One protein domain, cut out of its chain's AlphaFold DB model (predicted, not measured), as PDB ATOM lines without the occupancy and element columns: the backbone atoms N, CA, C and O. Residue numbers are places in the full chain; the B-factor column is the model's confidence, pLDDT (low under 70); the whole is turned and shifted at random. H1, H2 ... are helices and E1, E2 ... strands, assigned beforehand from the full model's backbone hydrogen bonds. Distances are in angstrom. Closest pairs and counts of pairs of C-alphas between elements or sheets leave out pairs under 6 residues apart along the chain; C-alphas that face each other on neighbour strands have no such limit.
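AT A GLANCE: This is residues 32 to 61 and 303 to 381 of the 590 residues of an uncharacterized protein of Hydnomerulius pinastri MD-312 (UniProt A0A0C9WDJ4). A twisted three-stranded sheet, E1, E2 and E5, has the longest helix, H4, across one face, in two layers, a helix layer over a sheet layer; a smaller hairpin, E3 and E4, follows at one end, and H1, H2 and H3 pack on H4. The 109 printed residues hold H1 to H4, then E1 to E5, a mixed class. The sheets, ordered E1 - E2 - E5 and E3 - E4, are antiparallel. The whole is compact, with a radius of gyration of the C-alphas of 13.5 A and spans of 40 by 31 by 25 A.

HOW THE PARTS SIT: E1, residues 332 to 339, and E2, 344 to 351, form an antiparallel hairpin, with N 335 and O 348 3.0 A apart. E5, 373 to 380, is antiparallel to E2, with N 347 and O 377 3.0 A apart; it bends by 64 degrees at residue 376. H4, 305 to 320, has a height over this sheet of 7.3 A. E3, 355 to 358, and E4, 365 to 368, form a hairpin, with N 357 and O 366 3.0 A apart. H4 touches H2, 51 to 55, closest at C-alphas 54 and 313, 4.6 A. With residues 309 to 313 alone it touches H3, 57 to 61, closest at C-alphas 59 and 309, 5.8 A. With residues 317 to 320 alone it touches H1, 32 to 40, closest at C-alphas 33 and 320, 5.9 A. In H1 every O i to N i+4 pair is within hydrogen-bond range; in H4 9 of 12 are, in H2 0 of 1 and in H3 0 of 1, with O i to N i+3 pairs 2 of 2 and 1 of 2.

IN THESE COORDINATES: H1 begins at C-alpha 32 (302.329, 410.601, 468.671). H4 is 23.0 A long, E1 22.2 A, E2 21.9 A and E5 19.3 A, ending at C-alpha 380 (286.372, 394.172, 464.243).

THE WHOLE: C-alphas 341 and 361, the two farthest apart, are 41.7 A from each other. Residues 62 to 302 are not printed; C-alphas 61 and 303 are 15.3 A apart across the cut. The link H4 to E1 is long. No printed residue is under 70 in pLDDT.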
ATOM      1  N   ILE A  32     303.502 410.621 469.548       83.19
ATOM      2  CA  ILE A  32     302.329 410.601 468.671       83.19
ATOM      3  C   ILE A  32     302.598 411.350 467.353       83.19
ATOM      4  O   ILE A  32     302.115 410.945 466.299       83.19
ATOM      5  N   SER A  33     303.451 412.382 467.380       86.12
ATOM      6  CA  SER A  33     303.911 413.101 466.191       86.12
ATOM      7  C   SER A  33     304.714 412.210 465.233       86.12
ATOM      8  O   SER A  33     304.515 412.301 464.024       86.12
ATOM      9  N   ASP A  34     305.569 411.316 465.737       87.69
ATOM     10  CA  ASP A  34     306.346 410.381 464.910       87.69
ATOM     11  C   ASP A  34     305.443 409.319 464.267       87.69
ATOM     12  O   ASP A  34     305.630 408.979 463.096       87.69
ATOM     13  N   GLU A  35     304.419 408.836 464.981       89.31
ATOM     14  CA  GLU A  35     303.416 407.924 464.412       89.31
ATOM     15  C   GLU A  35     302.574 408.595 463.329       89.31
ATOM     16  O   GLU A  35     302.365 408.009 462.265       89.31
ATOM     17  N   ILE A  36     302.152 409.843 463.558       91.50
ATOM     18  CA  ILE A  36     301.466 410.652 462.547       91.50
ATOM     19  C   ILE A  36     302.355 410.803 461.309       91.50
ATOM     20  O   ILE A  36     301.908 410.533 460.196       91.50
ATOM     21  N   ILE A  37     303.621 411.200 461.472       90.94
ATOM     22  CA  ILE A  37     304.547 411.387 460.344       90.94
ATOM     23  C   ILE A  37     304.748 410.066 459.592       90.94
ATOM     24  O   ILE A  37     304.666 410.039 458.361       90.94
ATOM     25  N   LYS A  38     304.966 408.957 460.304       91.56
ATOM     26  CA  LYS A  38     305.113 407.621 459.710       91.56
ATOM     27  C   LYS A  38     303.865 407.212 458.921       91.56
ATOM     28  O   LYS A  38     303.992 406.733 457.796       91.56
ATOM     29  N   GLY A  39     302.676 407.433 459.477       91.88
ATOM     30  CA  GLY A  39     301.405 407.131 458.821       91.88
ATOM     31  C   GLY A  39     301.154 407.997 457.583       91.88
ATOM     32  O   GLY A  39     300.784 407.483 456.528       91.88
ATOM     33  N   LEU A  40     301.434 409.299 457.652       92.12
ATOM     34  CA  LEU A  40     301.229 410.230 456.535       92.12
ATOM     35  C   LEU A  40     302.260 410.078 455.409       92.12
ATOM     36  O   LEU A  40     301.967 410.412 454.260       92.12
ATOM     37  N   THR A  41     303.458 409.569 455.701       90.31
ATOM     38  CA  THR A  41     304.519 409.340 454.700       90.31
ATOM     39  C   THR A  41     304.398 408.001 453.970       90.31
ATOM     40  O   THR A  41     305.151 407.751 453.028       90.31
ATOM     41  N   ALA A  42     303.425 407.164 454.336       90.00
ATOM     42  CA  ALA A  42     303.145 405.924 453.628       90.00
ATOM     43  C   ALA A  42     302.738 406.169 452.152       90.00
ATOM     44  O   ALA A  42     302.250 407.258 451.813       90.00
ATOM     45  N   PRO A  43     302.929 405.177 451.257       86.69
ATOM     46  CA  PRO A  43     302.530 405.269 449.851       86.69
ATOM     47  C   PRO A  43     301.027 405.529 449.664       86.69
ATOM     48  O   PRO A  43     300.242 405.408 450.603       86.69
ATOM     49  N   PHE A  44     300.626 405.845 448.429       81.12
ATOM     50  CA  PHE A  44     299.226 406.075 448.057       81.12
ATOM     51  C   PHE A  44     298.302 404.953 448.564       81.12
ATOM     52  O   PHE A  44     298.605 403.775 448.371       81.12
ATOM     53  N   ASN A  45     297.188 405.326 449.211       79.31
ATOM     54  CA  ASN A  45     296.232 404.425 449.885       79.31
ATOM     55  C   ASN A  45     296.806 403.546 451.020       79.31
ATOM     56  O   ASN A  45     296.116 402.659 451.517       79.31
ATOM     57  N   GLY A  46     298.040 403.795 451.463       87.38
ATOM     58  CA  GLY A  46     298.640 403.184 452.654       87.38
ATOM     59  C   GLY A  46     298.694 404.120 453.863       87.38
ATOM     60  O   GLY A  46     299.258 403.743 454.888       87.38
ATOM     61  N   LYS A  47     298.164 405.343 453.742       94.12
ATOM     62  CA  LYS A  47     298.244 406.369 454.786       94.12
ATOM     63  C   LYS A  47     297.315 406.059 455.955       94.12
ATOM     64  O   LYS A  47     296.157 405.686 455.755       94.12
ATOM     65  N   THR A  48     297.806 406.268 457.173       94.94
ATOM     66  CA  THR A  48     297.048 406.041 458.410       94.94
ATOM     67  C   THR A  48     297.244 407.174 459.413       94.94
ATOM     68  O   THR A  48     298.239 407.899 459.359       94.94
ATOM     69  N   LEU A  49     296.295 407.325 460.334       94.19
ATOM     70  CA  LEU A  49     296.420 408.156 461.527       94.19
ATOM     71  C   LEU A  49     296.043 407.336 462.772       94.19
ATOM     72  O   LEU A  49     295.109 406.540 462.686       94.19
ATOM     73  N   PRO A  50     296.740 407.508 463.912       91.25
ATOM     74  CA  PRO A  50     296.411 406.792 465.144       91.25
ATOM     75  C   PRO A  50     295.010 407.124 465.673       91.25
ATOM     76  O   PRO A  50     294.657 408.298 465.809       91.25
ATOM     77  N   THR A  51     294.251 406.103 466.083       89.75
ATOM     78  CA  THR A  51     292.915 406.255 466.692       89.75
ATOM     79  C   THR A  51     292.945 407.089 467.976       89.75
ATOM     80  O   THR A  51     291.972 407.760 468.305       89.75
ATOM     81  N   LEU A  52     294.083 407.114 468.682       86.81
ATOM     82  CA  LEU A  52     294.299 407.913 469.895       86.81
ATOM     83  C   LEU A  52     293.976 409.405 469.693       86.81
ATOM     84  O   LEU A  52     293.525 410.075 470.618       86.81
ATOM     85  N   LEU A  53     294.138 409.916 468.468       89.56
ATOM     86  CA  LEU A  53     293.836 411.303 468.109       89.56
ATOM     87  C   LEU A  53     292.350 411.656 468.208       89.56
ATOM     88  O   LEU A  53     292.001 412.833 468.249       89.56
ATOM     89  N   LEU A  54     291.467 410.658 468.232       90.50
ATOM     90  CA  LEU A  54     290.029 410.866 468.352       90.50
ATOM     91  C   LEU A  54     289.588 411.187 469.784       90.50
ATOM     92  O   LEU A  54     288.478 411.676 469.963       90.50
ATOM     93  N   TYR A  55     290.429 410.940 470.793       87.44
ATOM     94  CA  TYR A  55     290.039 410.958 472.208       87.44
ATOM     95  C   TYR A  55     290.645 412.120 473.009       87.44
ATOM     96  O   TYR A  55     290.849 412.006 474.214       87.44
ATOM     97  N   ASP A  56     290.903 413.260 472.362       86.06
ATOM     98  CA  ASP A  56     291.190 414.504 473.086       86.06
ATOM     99  C   ASP A  56     289.949 415.012 473.862       86.06
ATOM    100  O   ASP A  56     288.839 414.491 473.721       86.06
ATOM    101  N   GLU A  57     290.103 416.065 474.679       84.38
ATOM    102  CA  GLU A  57     289.012 416.631 475.503       84.38
ATOM    103  C   GLU A  57     287.732 416.910 474.685       84.38
ATOM    104  O   GLU A  57     286.604 416.724 475.154       84.38
ATOM    105  N   ARG A  58     287.884 417.359 473.433       88.81
ATOM    106  CA  ARG A  58     286.759 417.627 472.532       88.81
ATOM    107  C   ARG A  58     286.178 416.338 471.953       88.81
ATOM    108  O   ARG A  58     284.956 416.211 471.881       88.81
ATOM    109  N   GLY A  59     287.031 415.414 471.540       90.00
ATOM    110  CA  GLY A  59     286.685 414.111 471.008       90.00
ATOM    111  C   GLY A  59     285.863 413.288 471.989       90.00
ATOM    112  O   GLY A  59     284.809 412.780 471.618       90.00
ATOM    113  N   LEU A  60     286.236 413.281 473.270       87.56
ATOM    114  CA  LEU A  60     285.470 412.610 474.327       87.56
ATOM    115  C   LEU A  60     284.044 413.166 474.470       87.56
ATOM    116  O   LEU A  60     283.091 412.399 474.609       87.56
ATOM    117  N   ARG A  61     283.852 414.487 474.349       89.12
ATOM    118  CA  ARG A  61     282.507 415.103 474.342       89.12
ATOM    119  C   ARG A  61     281.699 414.736 473.098       89.12
ATOM    120  O   ARG A  61     280.483 414.560 473.173       89.12
ATOM    121  N   LYS A 303     272.692 412.135 461.801       91.94
ATOM    122  CA  LYS A 303     272.890 413.413 462.502       91.94
ATOM    123  C   LYS A 303     274.308 413.962 462.313       91.94
ATOM    124  O   LYS A 303     274.521 415.149 462.552       91.94
ATOM    125  N   GLY A 304     275.242 413.141 461.833       92.56
ATOM    126  CA  GLY A 304     276.633 413.505 461.596       92.56
ATOM    127  C   GLY A 304     277.485 413.565 462.864       92.56
ATOM    128  O   GLY A 304     278.567 414.142 462.815       92.56
ATOM    129  N   CYS A 305     277.037 412.984 463.979       93.56
ATOM    130  CA  CYS A 305     277.785 412.969 465.237       93.56
ATOM    131  C   CYS A 305     279.121 412.221 465.088       93.56
ATOM    132  O   CYS A 305     280.162 412.725 465.505       93.56
ATOM    133  N   THR A 306     279.107 411.060 464.432       93.81
ATOM    134  CA  THR A 306     280.293 410.233 464.168       93.81
ATOM    135  C   THR A 306     281.220 410.912 463.175       93.81
ATOM    136  O   THR A 306     282.428 410.948 463.384       93.81
ATOM    137  N   ARG A 307     280.669 411.558 462.141       94.56
ATOM    138  CA  ARG A 307     281.461 412.387 461.221       94.56
ATOM    139  C   ARG A 307     282.212 413.482 461.977       94.56
ATOM    140  O   ARG A 307     283.400 413.678 461.736       94.56
ATOM    141  N   ASP A 308     281.533 414.199 462.868       94.31
ATOM    142  CA  ASP A 308     282.136 415.304 463.613       94.31
ATOM    143  C   ASP A 308     283.213 414.805 464.594       94.31
ATOM    144  O   ASP A 308     284.249 415.458 464.741       94.31
ATOM    145  N   PHE A 309     283.004 413.635 465.211       95.12
ATOM    146  CA  PHE A 309     283.998 412.932 466.033       95.12
ATOM    147  C   PHE A 309     285.230 412.520 465.224       95.12
ATOM    148  O   PHE A 309     286.348 412.869 465.592       95.12
ATOM    149  N   ILE A 310     285.039 411.865 464.079       95.00
ATOM    150  CA  ILE A 310     286.147 411.428 463.229       95.00
ATOM    151  C   ILE A 310     286.930 412.635 462.705       95.00
ATOM    152  O   ILE A 310     288.150 412.685 462.846       95.00
ATOM    153  N   LEU A 311     286.266 413.666 462.170       94.31
ATOM    154  CA  LEU A 311     286.937 414.871 461.661       94.31
ATOM    155  C   LEU A 311     287.658 415.683 462.752       94.31
ATOM    156  O   LEU A 311     288.564 416.454 462.430       94.31
ATOM    157  N   ASN A 312     287.313 415.506 464.030       94.06
ATOM    158  CA  ASN A 312     288.078 416.082 465.135       94.06
ATOM    159  C   ASN A 312     289.518 415.544 465.184       94.06
ATOM    160  O   ASN A 312     290.436 416.316 465.455       94.06
ATOM    161  N   GLY A 313     289.731 414.274 464.822       93.19
ATOM    162  CA  GLY A 313     291.058 413.653 464.793       93.19
ATOM    163  C   GLY A 313     292.065 414.374 463.895       93.19
ATOM    164  O   GLY A 313     293.238 414.463 464.243       93.19
ATOM    165  N   LEU A 314     291.623 414.994 462.792       93.75
ATOM    166  CA  LEU A 314     292.494 415.816 461.940       93.75
ATOM    167  C   LEU A 314     292.970 417.089 462.654       93.75
ATOM    168  O   LEU A 314     294.113 417.510 462.487       93.75
ATOM    169  N   LYS A 315     292.119 417.693 463.490       92.38
ATOM    170  CA  LYS A 315     292.498 418.865 464.295       92.38
ATOM    171  C   LYS A 315     293.465 418.478 465.406       92.38
ATOM    172  O   LYS A 315     294.434 419.200 465.646       92.38
ATOM    173  N   ALA A 316     293.232 417.334 466.047       91.38
ATOM    174  CA  ALA A 316     294.155 416.776 467.028       91.38
ATOM    175  C   ALA A 316     295.514 416.445 466.387       91.38
ATOM    176  O   ALA A 316     296.550 416.831 466.926       91.38
ATOM    177  N   ALA A 317     295.520 415.847 465.188       91.94
ATOM    178  CA  ALA A 317     296.733 415.594 464.409       91.94
ATOM    179  C   ALA A 317     297.498 416.889 464.105       91.94
ATOM    180  O   ALA A 317     298.701 416.963 464.340       91.94
ATOM    181  N   GLY A 318     296.804 417.928 463.628       91.31
ATOM    182  CA  GLY A 318     297.405 419.240 463.389       91.31
ATOM    183  C   GLY A 318     298.021 419.833 464.660       91.31
ATOM    184  O   GLY A 318     299.184 420.233 464.669       91.31
ATOM    185  N   THR A 319     297.280 419.795 465.769       90.25
ATOM    186  CA  THR A 319     297.753 420.265 467.083       90.25
ATOM    187  C   THR A 319     299.017 419.526 467.529       90.25
ATOM    188  O   THR A 319     299.985 420.165 467.938       90.25
ATOM    189  N   ALA A 320     299.042 418.197 467.397       88.19
ATOM    190  CA  ALA A 320     300.191 417.356 467.736       88.19
ATOM    191  C   ALA A 320     301.416 417.606 466.836       88.19
ATOM    192  O   ALA A 320     302.552 417.392 467.257       88.19
ATOM    193  N   LEU A 321     301.202 418.078 465.605       89.12
ATOM    194  CA  LEU A 321     302.258 418.503 464.681       89.12
ATOM    195  C   LEU A 321     302.636 419.990 464.827       89.12
ATOM    196  O   LEU A 321     303.531 420.461 464.128       89.12
ATOM    197  N   GLY A 322     301.992 420.729 465.735       87.56
ATOM    198  CA  GLY A 322     302.287 422.136 466.016       87.56
ATOM    199  C   GLY A 322     301.546 423.156 465.143       87.56
ATOM    200  O   GLY A 322     301.873 424.339 465.211       87.56
ATOM    201  N   ASP A 323     300.554 422.733 464.355       89.19
ATOM    202  CA  ASP A 323     299.688 423.613 463.561       89.19
ATOM    203  C   ASP A 323     298.235 423.103 463.541       89.19
ATOM    204  O   ASP A 323     297.884 422.153 462.844       89.19
ATOM    205  N   THR A 324     297.360 423.768 464.296       86.50
ATOM    206  CA  THR A 324     295.935 423.416 464.418       86.50
ATOM    207  C   THR A 324     295.153 423.525 463.106       86.50
ATOM    208  O   THR A 324     294.115 422.882 462.971       86.50
ATOM    209  N   GLU A 325     295.628 424.332 462.153       88.62
ATOM    210  CA  GLU A 325     294.970 424.583 460.862       88.62
ATOM    211  C   GLU A 325     295.647 423.819 459.709       88.62
ATOM    212  O   GLU A 325     295.315 424.035 458.542       88.62
ATOM    213  N   LEU A 326     296.564 422.891 460.022       90.56
ATOM    214  CA  LEU A 326     297.314 422.104 459.036       90.56
ATOM    215  C   LEU A 326     296.401 421.340 458.063       90.56
ATOM    216  O   LEU A 326     296.716 421.191 456.882       90.56
ATOM    217  N   PHE A 327     295.259 420.862 458.562       92.25
ATOM    218  CA  PHE A 327     294.254 420.149 457.781       92.25
ATOM    219  C   PHE A 327     293.019 421.034 457.575       92.25
ATOM    220  O   PHE A 327     292.145 421.094 458.439       92.25
ATOM    221  N   ASP A 328     292.916 421.687 456.410       91.50
ATOM    222  CA  ASP A 328     291.721 422.460 456.032       91.50
ATOM    223  C   ASP A 328     290.495 421.527 455.955       91.50
ATOM    224  O   ASP A 328     290.458 420.658 455.074       91.50
ATOM    225  N   PRO A 329     289.463 421.704 456.806       88.94
ATOM    226  CA  PRO A 329     288.285 420.837 456.833       88.94
ATOM    227  C   PRO A 329     287.548 420.733 455.493       88.94
ATOM    228  O   PRO A 329     286.829 419.767 455.266       88.94
ATOM    229  N   LYS A 330     287.713 421.706 454.586       91.19
ATOM    230  CA  LYS A 330     287.092 421.681 453.251       91.19
ATOM    231  C   LYS A 330     287.714 420.648 452.309       91.19
ATOM    232  O   LYS A 330     287.142 420.381 451.256       91.19
ATOM    233  N   ASN A 331     288.878 420.105 452.657       93.06
ATOM    234  CA  ASN A 331     289.599 419.133 451.835       93.06
ATOM    235  C   ASN A 331     289.273 417.685 452.201       93.06
ATOM    236  O   ASN A 331     289.759 416.783 451.518       93.06
ATOM    237  N   TRP A 332     288.499 417.463 453.266       94.44
ATOM    238  CA  TRP A 332     288.319 416.151 453.872       94.44
ATOM    239  C   TRP A 332     286.844 415.819 454.028       94.44
ATOM    240  O   TRP A 332     286.065 416.606 454.565       94.44
ATOM    241  N   GLU A 333     286.478 414.617 453.606       95.56
ATOM    242  CA  GLU A 333     285.188 414.011 453.904       95.56
ATOM    243  C   GLU A 333     285.382 412.725 454.712       95.56
ATOM    244  O   GLU A 333     286.404 412.045 454.605       95.56
ATOM    245  N   TYR A 334     284.396 412.399 455.543       96.06
ATOM    246  CA  TYR A 334     284.357 411.127 456.251       96.06
ATOM    247  C   TYR A 334     283.729 410.060 455.357       96.06
ATOM    248  O   TYR A 334     282.637 410.269 454.827       96.06
ATOM    249  N   VAL A 335     284.398 408.916 455.227       94.94
ATOM    250  CA  VAL A 335     283.861 407.732 454.552       94.94
ATOM    251  C   VAL A 335     284.083 406.520 455.434       94.94
ATOM    252  O   VAL A 335     285.167 406.339 455.986       94.94
ATOM    253  N   ASN A 336     283.075 405.663 455.517       94.94
ATOM    254  CA  ASN A 336     283.202 404.356 456.127       94.94
ATOM    255  C   ASN A 336     282.916 403.226 455.137       94.94
ATOM    256  O   ASN A 336     282.307 403.423 454.085       94.94
ATOM    257  N   SER A 337     283.374 402.032 455.487       93.62
ATOM    258  CA  SER A 337     283.013 400.800 454.796       93.62
ATOM    259  C   SER A 337     282.984 399.639 455.771       93.62
ATOM    260  O   SER A 337     283.797 399.583 456.691       93.62
ATOM    261  N   TYR A 338     282.074 398.696 455.548       94.62
ATOM    262  CA  TYR A 338     282.091 397.414 456.237       94.62
ATOM    263  C   TYR A 338     282.511 396.300 455.278       94.62
ATOM    264  O   TYR A 338     281.877 396.079 454.243       94.62
ATOM    265  N   ASP A 339     283.595 395.615 455.630       91.75
ATOM    266  CA  ASP A 339     284.054 394.400 454.972       91.75
ATOM    267  C   ASP A 339     283.368 393.194 455.626       91.75
ATOM    268  O   ASP A 339     283.694 392.819 456.753       91.75
ATOM    269  N   GLU A 340     282.399 392.597 454.928       88.94
ATOM    270  CA  GLU A 340     281.652 391.429 455.410       88.94
ATOM    271  C   GLU A 340     282.509 390.157 455.488       88.94
ATOM    272  O   GLU A 340     282.231 389.296 456.320       88.94
ATOM    273  N   GLU A 341     283.547 390.025 454.654       87.56
ATOM    274  CA  GLU A 341     284.409 388.837 454.636       87.56
ATOM    275  C   GLU A 341     285.325 388.833 455.861       87.56
ATOM    276  O   GLU A 341     285.423 387.832 456.576       87.56
ATOM    277  N   ASN A 342     285.936 389.984 456.150       87.62
ATOM    278  CA  ASN A 342     286.797 390.156 457.319       87.62
ATOM    279  C   ASN A 342     286.030 390.566 458.588       87.62
ATOM    280  O   ASN A 342     286.616 390.592 459.671       87.62
ATOM    281  N   ARG A 343     284.727 390.861 458.470       92.69
ATOM    282  CA  ARG A 343     283.854 391.371 459.545       92.69
ATOM    283  C   ARG A 343     284.478 392.566 460.255       92.69
ATOM    284  O   ARG A 343     284.559 392.625 461.480       92.69
ATOM    285  N   CYS A 344     284.956 393.510 459.455       93.75
ATOM    286  CA  CYS A 344     285.692 394.676 459.912       93.75
ATOM    287  C   CYS A 344     285.027 395.936 459.372       93.75
ATOM    288  O   CYS A 344     284.860 396.104 458.163       93.75
ATOM    289  N   HIS A 345     284.640 396.827 460.276       95.38
ATOM    290  CA  HIS A 345     284.284 398.189 459.920       95.38
ATOM    291  C   HIS A 345     285.548 399.046 459.857       95.38
ATOM    292  O   HIS A 345     286.439 398.912 460.692       95.38
ATOM    293  N   GLU A 346     285.631 399.917 458.860       94.69
ATOM    294  CA  GLU A 346     286.769 400.802 458.654       94.69
ATOM    295  C   GLU A 346     286.300 402.241 458.437       94.69
ATOM    296  O   GLU A 346     285.339 402.505 457.707       94.69
ATOM    297  N   ALA A 347     287.024 403.175 459.047       95.06
ATOM    298  CA  ALA A 347     286.818 404.609 458.925       95.06
ATOM    299  C   ALA A 347     287.990 405.262 458.189       95.06
ATOM    300  O   ALA A 347     289.164 405.001 458.487       95.06
ATOM    301  N   PHE A 348     287.668 406.166 457.265       95.62
ATOM    302  CA  PHE A 348     288.641 406.877 456.450       95.62
ATOM    303  C   PHE A 348     288.357 408.378 456.385       95.62
ATOM    304  O   PHE A 348     287.208 408.816 456.281       95.62
ATOM    305  N   TYR A 349     289.432 409.160 456.331       95.50
ATOM    306  CA  TYR A 349     289.414 410.502 455.765       95.50
ATOM    307  C   TYR A 349     289.641 410.394 454.263       95.50
ATOM    308  O   TYR A 349     290.678 409.890 453.833       95.50
ATOM    309  N   LYS A 350     288.687 410.860 453.461       95.19
ATOM    310  CA  LYS A 350     288.806 410.900 452.006       95.19
ATOM    311  C   LYS A 350     289.099 412.320 451.542       95.19
ATOM    312  O   LYS A 350     288.456 413.279 451.967       95.19
ATOM    313  N   CYS A 351     290.105 412.444 450.688       93.94
ATOM    314  CA  CYS A 351     290.524 413.713 450.133       93.94
ATOM    315  C   CYS A 351     289.583 414.142 448.997       93.94
ATOM    316  O   CYS A 351     289.357 413.383 448.060       93.94
ATOM    317  N   VAL A 352     289.047 415.361 449.086       93.88
ATOM    318  CA  VAL A 352     288.072 415.920 448.121       93.88
ATOM    319  C   VAL A 352     288.757 416.700 446.991       93.88
ATOM    320  O   VAL A 352     288.138 417.050 445.989       93.88
ATOM    321  N   ARG A 353     290.031 417.063 447.178       92.62
ATOM    322  CA  ARG A 353     290.849 417.708 446.149       92.62
ATOM    323  C   ARG A 353     292.319 417.431 446.383       92.62
ATOM    324  O   ARG A 353     292.792 417.507 447.519       92.62
ATOM    325  N   SER A 354     293.063 417.233 445.298       93.81
ATOM    326  CA  SER A 354     294.518 417.117 445.389       93.81
ATOM    327  C   SER A 354     295.123 418.368 446.023       93.81
ATOM    328  O   SER A 354     294.895 419.488 445.560       93.81
ATOM    329  N   HIS A 355     295.887 418.176 447.090       93.12
ATOM    330  CA  HIS A 355     296.574 419.246 447.796       93.12
ATOM    331  C   HIS A 355     297.830 418.704 448.476       93.12
ATOM    332  O   HIS A 355     298.107 417.506 448.471       93.12
ATOM    333  N   GLN A 356     298.619 419.608 449.032       92.94
ATOM    334  CA  GLN A 356     299.872 419.275 449.680       92.94
ATOM    335  C   GLN A 356     299.947 420.010 451.008       92.94
ATOM    336  O   GLN A 356     299.543 421.171 451.091       92.94
ATOM    337  N   ILE A 357     300.458 419.328 452.027       92.12
ATOM    338  CA  ILE A 357     300.744 419.921 453.332       92.12
ATOM    339  C   ILE A 357     302.240 419.820 453.625       92.12
ATOM    340  O   ILE A 357     302.904 418.850 453.245       92.12
ATOM    341  N   SER A 358     302.769 420.821 454.322       90.69
ATOM    342  CA  SER A 358     304.140 420.824 454.829       90.69
ATOM    343  C   SER A 358     304.083 420.605 456.333       90.69
ATOM    344  O   SER A 358     303.494 421.416 457.041       90.69
ATOM    345  N   ILE A 359     304.670 419.514 456.824       87.62
ATOM    346  CA  ILE A 359     304.617 419.190 458.253       87.62
ATOM    347  C   ILE A 359     305.531 420.164 459.021       87.62
ATOM    348  O   ILE A 359     306.745 420.164 458.765       87.62
ATOM    349  N   PRO A 360     304.997 420.967 459.966       85.06
ATOM    350  CA  PRO A 360     305.786 421.942 460.712       85.06
ATOM    351  C   PRO A 360     306.985 421.298 461.414       85.06
ATOM    352  O   PRO A 360     306.911 420.187 461.931       85.06
ATOM    353  N   GLY A 361     308.127 421.986 461.406       80.56
ATOM    354  CA  GLY A 361     309.351 421.486 462.041       80.56
ATOM    355  C   GLY A 361     310.070 420.355 461.291       80.56
ATOM    356  O   GLY A 361     311.146 419.947 461.722       80.56
ATOM    357  N   THR A 362     309.552 419.889 460.147       81.94
ATOM    358  CA  THR A 362     310.201 418.860 459.318       81.94
ATOM    359  C   THR A 362     310.414 419.336 457.876       81.94
ATOM    360  O   THR A 362     309.931 420.390 457.469       81.94
ATOM    361  N   LYS A 363     311.154 418.554 457.079       79.69
ATOM    362  CA  LYS A 363     311.254 418.743 455.619       79.69
ATOM    363  C   LYS A 363     310.242 417.887 454.847       79.69
ATOM    364  O   LYS A 363     310.365 417.761 453.632       79.69
ATOM    365  N   HIS A 364     309.307 417.240 455.545       84.31
ATOM    366  CA  HIS A 364     308.351 416.346 454.916       84.31
ATOM    367  C   HIS A 364     307.216 417.141 454.283       84.31
ATOM    368  O   HIS A 364     306.485 417.888 454.933       84.31
ATOM    369  N   GLU A 365     307.083 416.924 452.986       88.75
ATOM    370  CA  GLU A 365     305.998 417.402 452.159       88.75
ATOM    371  C   GLU A 365     305.104 416.206 451.839       88.75
ATOM    372  O   GLU A 365     305.541 415.251 451.194       88.75
ATOM    373  N   VAL A 366     303.865 416.234 452.328       90.69
ATOM    374  CA  VAL A 366     302.905 415.149 452.114       90.69
ATOM    375  C   VAL A 366     301.916 415.591 451.053       90.69
ATOM    376  O   VAL A 366     301.174 416.557 451.233       90.69
ATOM    377  N   GLN A 367     301.932 414.885 449.929       91.62
ATOM    378  CA  GLN A 367     300.961 415.055 448.861       91.62
ATOM    379  C   GLN A 367     299.754 414.154 449.123       91.62
ATOM    380  O   GLN A 367     299.924 412.973 449.430       91.62
ATOM    381  N   PHE A 368     298.563 414.723 448.958       92.88
ATOM    382  CA  PHE A 368     297.304 413.995 448.909       92.88
ATOM    383  C   PHE A 368     296.697 414.150 447.522       92.88
ATOM    384  O   PHE A 368     296.598 415.266 446.998       92.88
ATOM    385  N   LEU A 369     296.322 413.035 446.911       92.44
ATOM    386  CA  LEU A 369     295.638 413.019 445.623       92.44
ATOM    387  C   LEU A 369     294.122 413.079 445.809       92.44
ATOM    388  O   LEU A 369     293.592 412.839 446.890       92.44
ATOM    389  N   ASP A 370     293.429 413.423 444.729       92.12
ATOM    390  CA  ASP A 370     291.970 413.367 444.695       92.12
ATOM    391  C   ASP A 370     291.495 411.929 444.949       92.12
ATOM    392  O   ASP A 370     292.127 410.981 444.478       92.12
ATOM    393  N   ASP A 371     290.426 411.774 445.730       92.31
ATOM    394  CA  ASP A 371     289.883 410.493 446.203       92.31
ATOM    395  C   ASP A 371     290.822 409.620 447.071       92.31
ATOM    396  O   ASP A 371     290.448 408.501 447.446       92.31
ATOM    397  N   GLU A 372     292.009 410.108 447.451       93.75
ATOM    398  CA  GLU A 372     292.917 409.378 448.343       93.75
ATOM    399  C   GLU A 372     292.315 409.201 449.743       93.75
ATOM    400  O   GLU A 372     291.672 410.109 450.278       93.75
ATOM    401  N   ARG A 373     292.541 408.030 450.355       94.44
ATOM    402  CA  ARG A 373     292.013 407.688 451.681       94.44
ATOM    403  C   ARG A 373     293.117 407.549 452.722       94.44
ATOM    404  O   ARG A 373     294.144 406.924 452.468       94.44
ATOM    405  N   ILE A 374     292.850 408.068 453.915       94.62
ATOM    406  CA  ILE A 374     293.662 407.877 455.118       94.62
ATOM    407  C   ILE A 374     292.830 407.088 456.119       94.62
ATOM    408  O   ILE A 374     291.772 407.558 456.530       94.62
ATOM    409  N   LYS A 375     293.289 405.901 456.516       94.88
ATOM    410  CA  LYS A 375     292.602 405.091 457.534       94.88
ATOM    411  C   LYS A 375     292.816 405.695 458.924       94.88
ATOM    412  O   LYS A 375     293.941 406.067 459.250       94.88
ATOM    413  N   VAL A 376     291.765 405.757 459.738       93.56
ATOM    414  CA  VAL A 376     291.838 406.300 461.111       93.56
ATOM    415  C   VAL A 376     291.379 405.326 462.185       93.56
ATOM    416  O   VAL A 376     291.927 405.322 463.277       93.56
ATOM    417  N   GLU A 377     290.392 404.492 461.889       92.81
ATOM    418  CA  GLU A 377     289.825 403.567 462.864       92.81
ATOM    419  C   GLU A 377     289.428 402.274 462.154       92.81
ATOM    420  O   GLU A 377     289.073 402.261 460.969       92.81
ATOM    421  N   THR A 378     289.529 401.178 462.896       92.81
ATOM    422  CA  THR A 378     289.042 399.854 462.519       92.81
ATOM    423  C   THR A 378     288.203 399.348 463.679       92.81
ATOM    424  O   THR A 378     288.575 399.575 464.826       92.81
ATOM    425  N   SER A 379     287.108 398.655 463.396       94.44
ATOM    426  CA  SER A 379     286.299 397.988 464.408       94.44
ATOM    427  C   SER A 379     285.918 396.588 463.934       94.44
ATOM    428  O   SER A 379     285.010 396.401 463.120       94.44
ATOM    429  N   GLN A 380     286.635 395.592 464.448       94.19
ATOM    430  CA  GLN A 380     286.372 394.172 464.243       94.19
ATOM    431  C   GLN A 380     285.075 393.758 464.940       94.19
ATOM    432  O   GLN A 380     284.798 394.155 466.075       94.19
ATOM    433  N   LYS A 381     284.305 392.914 464.259       94.81
ATOM    434  CA  LYS A 381     283.077 392.287 464.750       94.81
ATOM    435  C   LYS A 381     283.303 390.797 464.947       94.81
ATOM    436  O   LYS A 381     284.117 390.184 464.254       94.81
TER     437      LYS A 381